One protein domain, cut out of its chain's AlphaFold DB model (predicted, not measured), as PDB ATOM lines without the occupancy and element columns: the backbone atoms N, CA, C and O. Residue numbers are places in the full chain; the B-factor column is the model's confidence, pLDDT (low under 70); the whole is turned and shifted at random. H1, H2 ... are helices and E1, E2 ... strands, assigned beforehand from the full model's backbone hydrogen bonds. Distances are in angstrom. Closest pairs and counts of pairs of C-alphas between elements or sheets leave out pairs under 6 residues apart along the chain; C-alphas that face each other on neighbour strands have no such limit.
ATOM      1  N   TRP A   6     -13.267 -39.245 -15.313       96.06
ATOM      2  CA  TRP A   6     -14.095 -38.559 -16.294       96.06
ATOM      3  C   TRP A   6     -15.426 -39.285 -16.419       96.06
ATOM      4  O   TRP A   6     -15.468 -40.516 -16.458       96.06
ATOM      5  N   LEU A   7     -16.508 -38.520 -16.524       96.94
ATOM      6  CA  LEU A   7     -17.830 -39.022 -16.874       96.94
ATOM      7  C   LEU A   7     -18.323 -38.262 -18.102       96.94
ATOM      8  O   LEU A   7     -18.721 -37.102 -17.998       96.94
ATOM      9  N   ALA A   8     -18.281 -38.922 -19.258       96.75
ATOM     10  CA  ALA A   8     -18.743 -38.369 -20.527       96.75
ATOM     11  C   ALA A   8     -20.193 -38.774 -20.825       96.75
ATOM     12  O   ALA A   8     -20.592 -39.911 -20.576       96.75
ATOM     13  N   THR A   9     -20.966 -37.859 -21.407       95.31
ATOM     14  CA  THR A   9     -22.372 -38.081 -21.799       95.31
ATOM     15  C   THR A   9     -22.597 -38.003 -23.302       95.31
ATOM     16  O   THR A   9     -23.568 -38.563 -23.808       95.31
ATOM     17  N   LEU A  10     -21.698 -37.329 -24.018       96.44
ATOM     18  CA  LEU A  10     -21.759 -37.136 -25.458       96.44
ATOM     19  C   LEU A  10     -20.349 -37.224 -26.041       96.44
ATOM     20  O   LEU A  10     -19.412 -36.669 -25.470       96.44
ATOM     21  N   LEU A  11     -20.239 -37.898 -27.184       97.56
ATOM     22  CA  LEU A  11     -19.110 -37.811 -28.103       97.56
ATOM     23  C   LEU A  11     -19.599 -37.071 -29.348       97.56
ATOM     24  O   LEU A  11     -20.574 -37.499 -29.971       97.56
ATOM     25  N   GLU A  12     -18.953 -35.960 -29.676       98.38
ATOM     26  CA  GLU A  12     -19.280 -35.159 -30.851       98.38
ATOM     27  C   GLU A  12     -18.977 -35.917 -32.163       98.38
ATOM     28  O   GLU A  12     -18.188 -36.868 -32.182       98.38
ATOM     29  N   PRO A  13     -19.575 -35.511 -33.303       98.38
ATOM     30  CA  PRO A  13     -19.350 -36.155 -34.600       98.38
ATOM     31  C   PRO A  13     -17.903 -36.119 -35.110       98.38
ATOM     32  O   PRO A  13     -17.586 -36.841 -36.055       98.38
ATOM     33  N   ASP A  14     -17.043 -35.278 -34.527       97.94
ATOM     34  CA  ASP A  14     -15.609 -35.256 -34.829       97.94
ATOM     35  C   ASP A  14     -14.878 -36.518 -34.338       97.94
ATOM     36  O   ASP A  14     -13.767 -36.799 -34.788       97.94
ATOM     37  N   GLY A  15     -15.524 -37.312 -33.476       97.94
ATOM     38  CA  GLY A  15     -14.979 -38.539 -32.917       97.94
ATOM     39  C   GLY A  15     -13.932 -38.312 -31.827       97.94
ATOM     40  O   GLY A  15     -13.286 -39.282 -31.434       97.94
ATOM     41  N   ASP A  16     -13.779 -37.083 -31.329       98.25
ATOM     42  CA  ASP A  16     -12.755 -36.724 -30.346       98.25
ATOM     43  C   ASP A  16     -13.287 -35.878 -29.183       98.25
ATOM     44  O   ASP A  16     -12.899 -36.107 -28.040       98.25
ATOM     45  N   THR A  17     -14.198 -34.939 -29.430       98.31
ATOM     46  CA  THR A  17     -14.683 -34.032 -28.387       98.31
ATOM     47  C   THR A  17     -15.733 -34.725 -27.519       98.31
ATOM     48  O   THR A  17     -16.842 -35.025 -27.964       98.31
ATOM     49  N   LEU A  18     -15.398 -34.972 -26.252       98.00
ATOM     50  CA  LEU A  18     -16.319 -35.484 -25.240       98.00
ATOM     51  C   LEU A  18     -16.875 -34.334 -24.401       98.00
ATOM     52  O   LEU A  18     -16.132 -33.431 -24.032       98.00
ATOM     53  N   HIS A  19     -18.157 -34.403 -24.041       97.38
ATOM     54  CA  HIS A  19     -18.785 -33.501 -23.068       97.38
ATOM     55  C   HIS A  19     -19.079 -34.234 -21.764       97.38
ATOM     56  O   HIS A  19     -19.578 -35.365 -21.783       97.38
ATOM     57  N   GLY A  20     -18.840 -33.580 -20.629       96.94
ATOM     58  CA  GLY A  20     -19.140 -34.167 -19.331       96.94
ATOM     59  C   GLY A  20     -18.472 -33.463 -18.162       96.94
ATOM     60  O   GLY A  20     -18.230 -32.257 -18.204       96.94
ATOM     61  N   ILE A  21     -18.189 -34.238 -17.117       97.12
ATOM     62  CA  ILE A  21     -17.475 -33.775 -15.924       97.12
ATOM     63  C   ILE A  21     -16.140 -34.496 -15.753       97.12
ATOM     64  O   ILE A  21     -16.020 -35.680 -16.082       97.12
ATOM     65  N   ALA A  22     -15.158 -33.782 -15.210       95.69
ATOM     66  CA  ALA A  22     -13.832 -34.289 -14.896       95.69
ATOM     67  C   ALA A  22     -13.451 -33.950 -13.450       95.69
ATOM     68  O   ALA A  22     -13.669 -32.840 -12.972       95.69
ATOM     69  N   ASP A  23     -12.855 -34.917 -12.767       94.62
ATOM     70  CA  ASP A  23     -12.331 -34.797 -11.413       94.62
ATOM     71  C   ASP A  23     -10.862 -35.215 -11.429       94.62
ATOM     72  O   ASP A  23     -10.542 -36.386 -11.636       94.62
ATOM     73  N   LEU A  24      -9.970 -34.236 -11.284       89.94
ATOM     74  CA  LEU A  24      -8.518 -34.419 -11.372       89.94
ATOM     75  C   LEU A  24      -7.835 -34.284 -10.003       89.94
ATOM     76  O   LEU A  24      -6.643 -33.982  -9.943       89.94
ATOM     77  N   ASP A  25      -8.589 -34.449  -8.909       82.50
ATOM     78  CA  ASP A  25      -8.138 -34.157  -7.541       82.50
ATOM     79  C   ASP A  25      -7.592 -32.722  -7.385       82.50
ATOM     80  O   ASP A  25      -6.615 -32.472  -6.674       82.50
ATOM     81  N   MET A  26      -8.219 -31.761  -8.071       79.62
ATOM     82  CA  MET A  26      -7.841 -30.339  -8.066       79.62
ATOM     83  C   MET A  26      -8.816 -29.466  -7.259       79.62
ATOM     84  O   MET A  26      -9.063 -28.316  -7.609       79.62
ATOM     85  N   ASP A  27      -9.389 -30.012  -6.181       79.81
ATOM     86  CA  ASP A  27     -10.366 -29.345  -5.300       79.81
ATOM     87  C   ASP A  27     -11.660 -28.860  -5.989       79.81
ATOM     88  O   ASP A  27     -12.477 -28.165  -5.373       79.81
ATOM     89  N   CYS A  28     -11.899 -29.236  -7.241       82.94
ATOM     90  CA  CYS A  28     -13.163 -29.023  -7.929       82.94
ATOM     91  C   CYS A  28     -13.394 -30.092  -8.998       82.94
ATOM     92  O   CYS A  28     -12.454 -30.658  -9.557       82.94
ATOM     93  N   VAL A  29     -14.674 -30.337  -9.267       91.69
ATOM     94  CA  VAL A  29     -15.127 -31.107 -10.422       91.69
ATOM     95  C   VAL A  29     -15.449 -30.099 -11.515       91.69
ATOM     96  O   VAL A  29     -16.268 -29.205 -11.298       91.69
ATOM     97  N   ASP A  30     -14.779 -30.209 -12.657       91.81
ATOM     98  CA  ASP A  30     -14.970 -29.300 -13.786       91.81
ATOM     99  C   ASP A  30     -16.015 -29.865 -14.754       91.81
ATOM    100  O   ASP A  30     -16.043 -31.069 -15.010       91.81
ATOM    101  N   TYR A  31     -16.872 -28.999 -15.294       93.56
ATOM    102  CA  TYR A  31     -17.852 -29.341 -16.323       93.56
ATOM    103  C   TYR A  31     -17.447 -28.690 -17.639       93.56
ATOM    104  O   TYR A  31     -17.345 -27.466 -17.738       93.56
ATOM    105  N   GLY A  32     -17.282 -29.495 -18.682       94.62
ATOM    106  CA  GLY A  32     -16.833 -28.974 -19.960       94.62
ATOM    107  C   GLY A  32     -16.581 -30.048 -20.999       94.62
ATOM    108  O   GLY A  32     -17.298 -31.049 -21.078       94.62
ATOM    109  N   THR A  33     -15.566 -29.788 -21.820       96.81
ATOM    110  CA  THR A  33     -15.147 -30.676 -22.906       96.81
ATOM    111  C   THR A  33     -13.737 -31.192 -22.679       96.81
ATOM    112  O   THR A  33     -12.917 -30.497 -22.082       96.81
ATOM    113  N   PHE A  34     -13.461 -32.404 -23.149       96.19
ATOM    114  CA  PHE A  34     -12.138 -33.026 -23.110       96.19
ATOM    115  C   PHE A  34     -11.938 -33.929 -24.332       96.19
ATOM    116  O   PHE A  34     -12.903 -34.465 -24.875       96.19
ATOM    117  N   SER A  35     -10.691 -34.076 -24.781       96.69
ATOM    118  CA  SER A  35     -10.352 -34.852 -25.977       96.69
ATOM    119  C   SER A  35     -10.206 -36.342 -25.658       96.69
ATOM    120  O   SER A  35      -9.466 -36.741 -24.755       96.69
ATOM    121  N   LEU A  36     -10.893 -37.189 -26.423       97.00
ATOM    122  CA  LEU A  36     -10.775 -38.642 -26.337       97.00
ATOM    123  C   LEU A  36      -9.362 -39.107 -26.704       97.00
ATOM    124  O   LEU A  36      -8.828 -39.998 -26.046       97.00
ATOM    125  N   SER A  37      -8.749 -38.523 -27.731       96.56
ATOM    126  CA  SER A  37      -7.386 -38.852 -28.148       96.56
ATOM    127  C   SER A  37      -6.347 -38.425 -27.110       96.56
ATOM    128  O   SER A  37      -5.401 -39.177 -26.876       96.56
ATOM    129  N   GLU A  38      -6.550 -37.303 -26.411       94.94
ATOM    130  CA  GLU A  38      -5.715 -36.936 -25.259       94.94
ATOM    131  C   GLU A  38      -5.859 -37.940 -24.111       94.94
ATOM    132  O   GLU A  38      -4.849 -38.373 -23.560       94.94
ATOM    133  N   LEU A  39      -7.082 -38.381 -23.784       93.88
ATOM    134  CA  LEU A  39      -7.300 -39.416 -22.761       93.88
ATOM    135  C   LEU A  39      -6.655 -40.758 -23.142       93.88
ATOM    136  O   LEU A  39      -6.063 -41.415 -22.289       93.88
ATOM    137  N   GLN A  40      -6.739 -41.161 -24.414       92.75
ATOM    138  CA  GLN A  40      -6.096 -42.381 -24.925       92.75
ATOM    139  C   GLN A  40      -4.566 -42.287 -24.924       92.75
ATOM    140  O   GLN A  40      -3.888 -43.299 -24.760       92.75
ATOM    141  N   GLY A  41      -4.030 -41.085 -25.138       91.06
ATOM    142  CA  GLY A  41      -2.599 -40.801 -25.133       91.06
ATOM    143  C   GLY A  41      -2.033 -40.447 -23.757       91.06
ATOM    144  O   GLY A  41      -0.833 -40.191 -23.662       91.06
ATOM    145  N   LEU A  42      -2.864 -40.400 -22.710       89.19
ATOM    146  CA  LEU A  42      -2.445 -39.971 -21.382       89.19
ATOM    147  C   LEU A  42      -1.481 -40.995 -20.767       89.19
ATOM    148  O   LEU A  42      -1.880 -42.092 -20.382       89.19
ATOM    149  N   ASP A  43      -0.217 -40.600 -20.637       85.25
ATOM    150  CA  ASP A  43       0.811 -41.353 -19.921       85.25
ATOM    151  C   ASP A  43       0.988 -40.763 -18.519       85.25
ATOM    152  O   ASP A  43       1.533 -39.669 -18.344       85.25
ATOM    153  N   VAL A  44       0.523 -41.492 -17.505       81.38
ATOM    154  CA  VAL A  44       0.714 -41.132 -16.088       81.38
ATOM    155  C   VAL A  44       1.928 -41.836 -15.467       81.38
ATOM    156  O   VAL A  44       2.118 -41.817 -14.249       81.38
ATOM    157  N   GLY A  45       2.775 -42.455 -16.294       82.75
ATOM    158  CA  GLY A  45       3.854 -43.333 -15.872       82.75
ATOM    159  C   GLY A  45       3.346 -44.713 -15.445       82.75
ATOM    160  O   GLY A  45       2.155 -45.011 -15.449       82.75
ATOM    161  N   LEU A  46       4.278 -45.598 -15.073       80.38
ATOM    162  CA  LEU A  46       3.982 -46.968 -14.617       80.38
ATOM    163  C   LEU A  46       3.216 -47.842 -15.634       80.38
ATOM    164  O   LEU A  46       2.652 -48.861 -15.247       80.38
ATOM    165  N   GLN A  47       3.224 -47.471 -16.924       78.88
ATOM    166  CA  GLN A  47       2.446 -48.125 -17.990       78.88
ATOM    167  C   GLN A  47       0.928 -48.114 -17.726       78.88
ATOM    168  O   GLN A  47       0.211 -48.985 -18.219       78.88
ATOM    169  N   LEU A  48       0.450 -47.143 -16.944       80.38
ATOM    170  CA  LEU A  48      -0.965 -46.931 -16.664       80.38
ATOM    171  C   LEU A  48      -1.511 -45.843 -17.593       80.38
ATOM    172  O   LEU A  48      -0.826 -44.868 -17.894       80.38
ATOM    173  N   GLY A  49      -2.756 -46.023 -18.024       87.19
ATOM    174  CA  GLY A  49      -3.501 -45.064 -18.831       87.19
ATOM    175  C   GLY A  49      -4.944 -44.963 -18.348       87.19
ATOM    176  O   GLY A  49      -5.317 -45.552 -17.330       87.19
ATOM    177  N   VAL A  50      -5.761 -44.214 -19.081       90.69
ATOM    178  CA  VAL A  50      -7.195 -44.113 -18.793       90.69
ATOM    179  C   VAL A  50      -7.899 -45.379 -19.274       90.69
ATOM    180  O   VAL A  50      -7.815 -45.748 -20.445       90.69
ATOM    181  N   GLU A  51      -8.633 -46.031 -18.375       91.56
ATOM    182  CA  GLU A  51      -9.455 -47.196 -18.694       91.56
ATOM    183  C   GLU A  51     -10.939 -46.831 -18.677       91.56
ATOM    184  O   GLU A  51     -11.417 -46.108 -17.800       91.56
ATOM    185  N   ARG A  52     -11.689 -47.370 -19.642       92.75
ATOM    186  CA  ARG A  52     -13.148 -47.281 -19.622       92.75
ATOM    187  C   ARG A  52     -13.701 -48.284 -18.618       92.75
ATOM    188  O   ARG A  52     -13.502 -49.488 -18.774       92.75
ATOM    189  N   ASP A  53     -14.497 -47.797 -17.678       94.88
ATOM    190  CA  ASP A  53     -15.316 -48.661 -16.837       94.88
ATOM    191  C   ASP A  53     -16.498 -49.216 -17.655       94.88
ATOM    192  O   ASP A  53     -17.390 -48.479 -18.075       94.88
ATOM    193  N   ILE A  54     -16.463 -50.516 -17.958       95.31
ATOM    194  CA  ILE A  54     -17.498 -51.197 -18.754       95.31
ATOM    195  C   ILE A  54     -18.689 -51.671 -17.916       95.31
ATOM    196  O   ILE A  54     -19.691 -52.092 -18.490       95.31
ATOM    197  N   LEU A  55     -18.557 -51.664 -16.588       94.88
ATOM    198  CA  LEU A  55     -19.607 -52.076 -15.654       94.88
ATOM    199  C   LEU A  55     -20.346 -50.875 -15.066       94.88
ATOM    200  O   LEU A  55     -21.407 -51.050 -14.474       94.88
ATOM    201  N   PHE A  56     -19.794 -49.674 -15.228       95.00
ATOM    202  CA  PHE A  56     -20.457 -48.444 -14.848       95.00
ATOM    203  C   PHE A  56     -21.726 -48.211 -15.679       95.00
ATOM    204  O   PHE A  56     -21.689 -48.103 -16.907       95.00
ATOM    205  N   GLU A  57     -22.846 -48.069 -14.978       94.50
ATOM    206  CA  GLU A  57     -24.132 -47.646 -15.515       94.50
ATOM    207  C   GLU A  57     -24.836 -46.738 -14.506       94.50
ATOM    208  O   GLU A  57     -24.641 -46.848 -13.295       94.50
ATOM    209  N   THR A  58     -25.649 -45.814 -15.008       96.00
ATOM    210  CA  THR A  58     -26.457 -44.912 -14.187       96.00
ATOM    211  C   THR A  58     -27.667 -44.453 -14.990       96.00
ATOM    212  O   THR A  58     -27.610 -44.305 -16.213       96.00
ATOM    213  N   THR A  59     -28.777 -44.240 -14.298       96.06
ATOM    214  CA  THR A  59     -30.016 -43.656 -14.824       96.06
ATOM    215  C   THR A  59     -30.157 -42.176 -14.466       96.06
ATOM    216  O   THR A  59     -30.977 -41.472 -15.062       96.06
ATOM    217  N   ALA A  60     -29.366 -41.687 -13.509       96.88
ATOM    218  CA  ALA A  60     -29.383 -40.303 -13.079       96.88
ATOM    219  C   ALA A  60     -28.896 -39.362 -14.198       96.88
ATOM    220  O   ALA A  60     -27.883 -39.631 -14.851       96.88
ATOM    221  N   PRO A  61     -29.579 -38.223 -14.419       95.69
ATOM    222  CA  PRO A  61     -29.148 -37.245 -15.409       95.69
ATOM    223  C   PRO A  61     -27.838 -36.571 -14.983       95.69
ATOM    224  O   PRO A  61     -27.546 -36.430 -13.796       95.69
ATOM    225  N   ILE A  62     -27.077 -36.065 -15.957       95.19
ATOM    226  CA  ILE A  62     -25.781 -35.413 -15.706       95.19
ATOM    227  C   ILE A  62     -25.867 -34.213 -14.755       95.19
ATOM    228  O   ILE A  62     -24.928 -33.963 -14.011       95.19
ATOM    229  N   SER A  63     -27.001 -33.507 -14.715       95.38
ATOM    230  CA  SER A  63     -27.215 -32.416 -13.757       95.38
ATOM    231  C   SER A  63     -27.160 -32.902 -12.308       95.38
ATOM    232  O   SER A  63     -26.553 -32.248 -11.472       95.38
ATOM    233  N   VAL A  64     -27.719 -34.084 -12.019       97.19
ATOM    234  CA  VAL A  64     -27.638 -34.700 -10.684       97.19
ATOM    235  C   VAL A  64     -26.198 -35.092 -10.373       97.19
ATOM    236  O   VAL A  64     -25.733 -34.883  -9.258       97.19
ATOM    237  N   TRP A  65     -25.468 -35.620 -11.355       97.62
ATOM    238  CA  TRP A  65     -24.048 -35.924 -11.187       97.62
ATOM    239  C   TRP A  65     -23.216 -34.682 -10.865       97.62
ATOM    240  O   TRP A  65     -22.408 -34.746  -9.947       97.62
ATOM    241  N   ILE A  66     -23.441 -33.560 -11.554       95.94
ATOM    242  CA  ILE A  66     -22.772 -32.278 -11.275       95.94
ATOM    243  C   ILE A  66     -23.068 -31.823  -9.841       95.94
ATOM    244  O   ILE A  66     -22.135 -31.598  -9.070       95.94
ATOM    245  N   ASP A  67     -24.348 -31.753  -9.467       96.44
ATOM    246  CA  ASP A  67     -24.771 -31.268  -8.148       96.44
ATOM    247  C   ASP A  67     -24.187 -32.126  -7.014       96.44
ATOM    248  O   ASP A  67     -23.628 -31.617  -6.041       96.44
ATOM    249  N   ILE A  68     -24.287 -33.454  -7.134       97.62
ATOM    250  CA  ILE A  68     -23.798 -34.367  -6.100       97.62
ATOM    251  C   ILE A  68     -22.267 -34.403  -6.074       97.62
ATOM    252  O   ILE A  68     -21.700 -34.512  -4.989       97.62
ATOM    253  N   ALA A  69     -21.584 -34.296  -7.215       95.88
ATOM    254  CA  ALA A  69     -20.123 -34.277  -7.255       95.88
ATOM    255  C   ALA A  69     -19.541 -33.000  -6.640       95.88
ATOM    256  O   ALA A  69     -18.518 -33.089  -5.959       95.88
ATOM    257  N   ASP A  70     -20.210 -31.851  -6.779       93.12
ATOM    258  CA  ASP A  70     -19.829 -30.620  -6.076       93.12
ATOM    259  C   ASP A  70     -19.988 -30.769  -4.552       93.12
ATOM    260  O   ASP A  70     -19.046 -30.534  -3.792       93.12
ATOM    261  N   ILE A  71     -21.140 -31.277  -4.095       94.69
ATOM    262  CA  ILE A  71     -21.416 -31.510  -2.665       94.69
ATOM    263  C   ILE A  71     -20.449 -32.539  -2.065       94.69
ATOM    264  O   ILE A  71     -19.923 -32.351  -0.967       94.69
ATOM    265  N   ALA A  72     -20.232 -33.649  -2.770       94.81
ATOM    266  CA  ALA A  72     -19.404 -34.762  -2.319       94.81
ATOM    267  C   ALA A  72     -17.906 -34.535  -2.564       94.81
ATOM    268  O   ALA A  72     -17.095 -35.341  -2.102       94.81
ATOM    269  N   ARG A  73     -17.549 -33.442  -3.257       92.19
ATOM    270  CA  ARG A  73     -16.180 -33.050  -3.611       92.19
ATOM    271  C   ARG A  73     -15.449 -34.129  -4.415       92.19
ATOM    272  O   ARG A  73     -14.283 -34.405  -4.154       92.19
ATOM    273  N   GLY A  74     -16.158 -34.752  -5.358       94.25
ATOM    274  CA  GLY A  74     -15.561 -35.672  -6.323       94.25
ATOM    275  C   GLY A  74     -16.523 -36.682  -6.951       94.25
ATOM    276  O   GLY A  74     -17.524 -37.095  -6.351       94.25
ATOM    277  N   ILE A  75     -16.188 -37.144  -8.158       95.94
ATOM    278  CA  ILE A  75     -17.042 -38.034  -8.968       95.94
ATOM    279  C   ILE A  75     -17.190 -39.409  -8.311       95.94
ATOM    280  O   ILE A  75     -18.295 -39.937  -8.217       95.94
ATOM    281  N   ARG A  76     -16.108 -39.983  -7.769       94.12
ATOM    282  CA  ARG A  76     -16.170 -41.292  -7.083       94.12
ATOM    283  C   ARG A  76     -17.014 -41.252  -5.815       94.12
ATOM    284  O   ARG A  76     -17.588 -42.266  -5.415       94.12
ATOM    285  N   ALA A  77     -17.051 -40.108  -5.137       94.81
ATOM    286  CA  ALA A  77     -17.908 -39.929  -3.975       94.81
ATOM    287  C   ALA A  77     -19.378 -39.809  -4.395       94.81
ATOM    288  O   ALA A  77     -20.222 -40.485  -3.801       94.81
ATOM    289  N   ALA A  78     -19.658 -39.053  -5.460       96.69
ATOM    290  CA  ALA A  78     -20.988 -38.965  -6.052       96.69
ATOM    291  C   ALA A  78     -21.513 -40.320  -6.538       96.69
ATOM    292  O   ALA A  78     -22.652 -40.667  -6.236       96.69
ATOM    293  N   GLU A  79     -20.669 -41.129  -7.182       96.69
ATOM    294  CA  GLU A  79     -21.014 -42.471  -7.665       96.69
ATOM    295  C   GLU A  79     -21.585 -43.354  -6.552       96.69
ATOM    296  O   GLU A  79     -22.642 -43.963  -6.712       96.69
ATOM    297  N   ARG A  80     -20.949 -43.370  -5.373       96.25
ATOM    298  CA  ARG A  80     -21.436 -44.158  -4.228       96.25
ATOM    299  C   ARG A  80     -22.799 -43.688  -3.720       96.25
ATOM    300  O   ARG A  80     -23.596 -44.520  -3.285       96.25
ATOM    301  N   ILE A  81     -23.044 -42.379  -3.741       97.56
ATOM    302  CA  ILE A  81     -24.303 -41.771  -3.292       97.56
ATOM    303  C   ILE A  81     -25.413 -42.081  -4.297       97.56
ATOM    304  O   ILE A  81     -26.446 -42.626  -3.915       97.56
ATOM    305  N   ILE A  82     -25.182 -41.800  -5.580       97.88
ATOM    306  CA  ILE A  82     -26.163 -41.991  -6.652       97.88
ATOM    307  C   ILE A  82     -26.514 -43.470  -6.793       97.88
ATOM    308  O   ILE A  82     -27.688 -43.817  -6.716       97.88
ATOM    309  N   ALA A  83     -25.520 -44.361  -6.842       96.31
ATOM    310  CA  ALA A  83     -25.772 -45.796  -6.931       96.31
ATOM    311  C   ALA A  83     -26.565 -46.332  -5.726       96.31
ATOM    312  O   ALA A  83     -27.253 -47.346  -5.830       96.31
ATOM    313  N   ARG A  84     -26.473 -45.691  -4.549       96.06
ATOM    314  CA  ARG A  84     -27.311 -46.053  -3.400       96.06
ATOM    315  C   ARG A  84     -28.759 -45.626  -3.614       96.06
ATOM    316  O   ARG A  84     -29.631 -46.457  -3.383       96.06
ATOM    317  N   LEU A  85     -28.979 -44.392  -4.061       94.62
ATOM    318  CA  LEU A  85     -30.306 -43.842  -4.339       94.62
ATOM    319  C   LEU A  85     -31.025 -44.624  -5.447       94.62
ATOM    320  O   LEU A  85     -32.193 -44.958  -5.293       94.62
ATOM    321  N   GLU A  86     -30.317 -44.998  -6.512       94.81
ATOM    322  CA  GLU A  86     -30.877 -45.769  -7.633       94.81
ATOM    323  C   GLU A  86     -31.276 -47.203  -7.254       94.81
ATOM    324  O   GLU A  86     -32.151 -47.780  -7.883       94.81
ATOM    325  N   ARG A  87     -30.668 -47.791  -6.213       91.06
ATOM    326  CA  ARG A  87     -31.072 -49.112  -5.691       91.06
ATOM    327  C   ARG A  87     -32.278 -49.059  -4.753       91.06
ATOM    328  O   ARG A  87     -32.819 -50.111  -4.416       91.06
ATOM    329  N   GLU A  88     -32.606 -47.881  -4.230       86.19
ATOM    330  CA  GLU A  88     -33.680 -47.683  -3.248       86.19
ATOM    331  C   GLU A  88     -34.971 -47.125  -3.859       86.19
ATOM    332  O   GLU A  88     -36.012 -47.207  -3.203       86.19
ATOM    333  N   GLY A  89     -34.902 -46.559  -5.068       68.31
ATOM    334  CA  GLY A  89     -36.049 -46.076  -5.846       68.31
ATOM    335  C   GLY A  89     -36.669 -47.157  -6.719       68.31
ATOM    336  O   GLY A  89     -37.915 -47.151  -6.825       68.31
TER     337      GLY A  89
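AT A GLANCE: This is residues 6 to 89 of the 89 residues of an uncharacterized protein of Sphingopyxis fribergensis (UniProt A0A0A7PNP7). A small, strongly twisted sheet of three strands has helix H2 packed along E2 and E3, with H3 set steeply against H2. The short helix H1 follows E3 directly, and a long loop, residues 41 to 61, leads from H1 to H2, its residues 43 to 48 sticking out. The 84 printed residues hold E1, E2, E3, H1, H2 and H3 in that order, a mixed class; the antiparallel sheet runs E1, E2, E3. The whole is compact, with a radius of gyration of the C-alphas of 13.6 A and spans of 38 by 31 by 24 A.

HOW THE PARTS SIT: E1, residues 6 to 11, and E2, residues 17 to 23, form a hairpin, with N 7 and O 21 2.9 A apart. E2 and E3, residues 29 to 35, form another, with N 20 and O 32 3.0 A apart; the three make a meander, each strand the antiparallel neighbour of the one before. H1, residues 36 to 40, only grazes the sheet; its closest C-alphas to E2 are Leu 36 and Thr 17, 6.4 A. H2, residues 62 to 72, lies over E2 and E3 at a height over the sheet of 9.5 A, along the strands, at 4 degrees to E2 on the local plane. H3, residues 75 to 88, touches H2, closest at the C-alphas of Ala 69 and Ala 78, 4.9 A, at a steep tilt of 66 degrees, opposite ways. H3 only grazes the sheet with residues 75 to 76. H1 is apart from H2 and H3. Every O i to N i+4 pair is within hydrogen-bond range in H1 and H2, and 9 of 10 in H3.

IN THESE COORDINATES: E1 begins at C-alpha 6 (-14.095, -38.559, -16.294) and spans 12.9 A; E2 spans 17.2 A, E3 16.7 A, H1 6.2 A and H2 14.8 A. H3 spans 20.1 A and ends at C-alpha 88 (-33.680, -47.683, -3.248).

THE WHOLE: The C-alphas farthest apart are Gly 45 and Gly 89, 41.2 A. The printed part has no cut, the link from H1 to H2 is long, and residue 89 is under 70 in pLDDT.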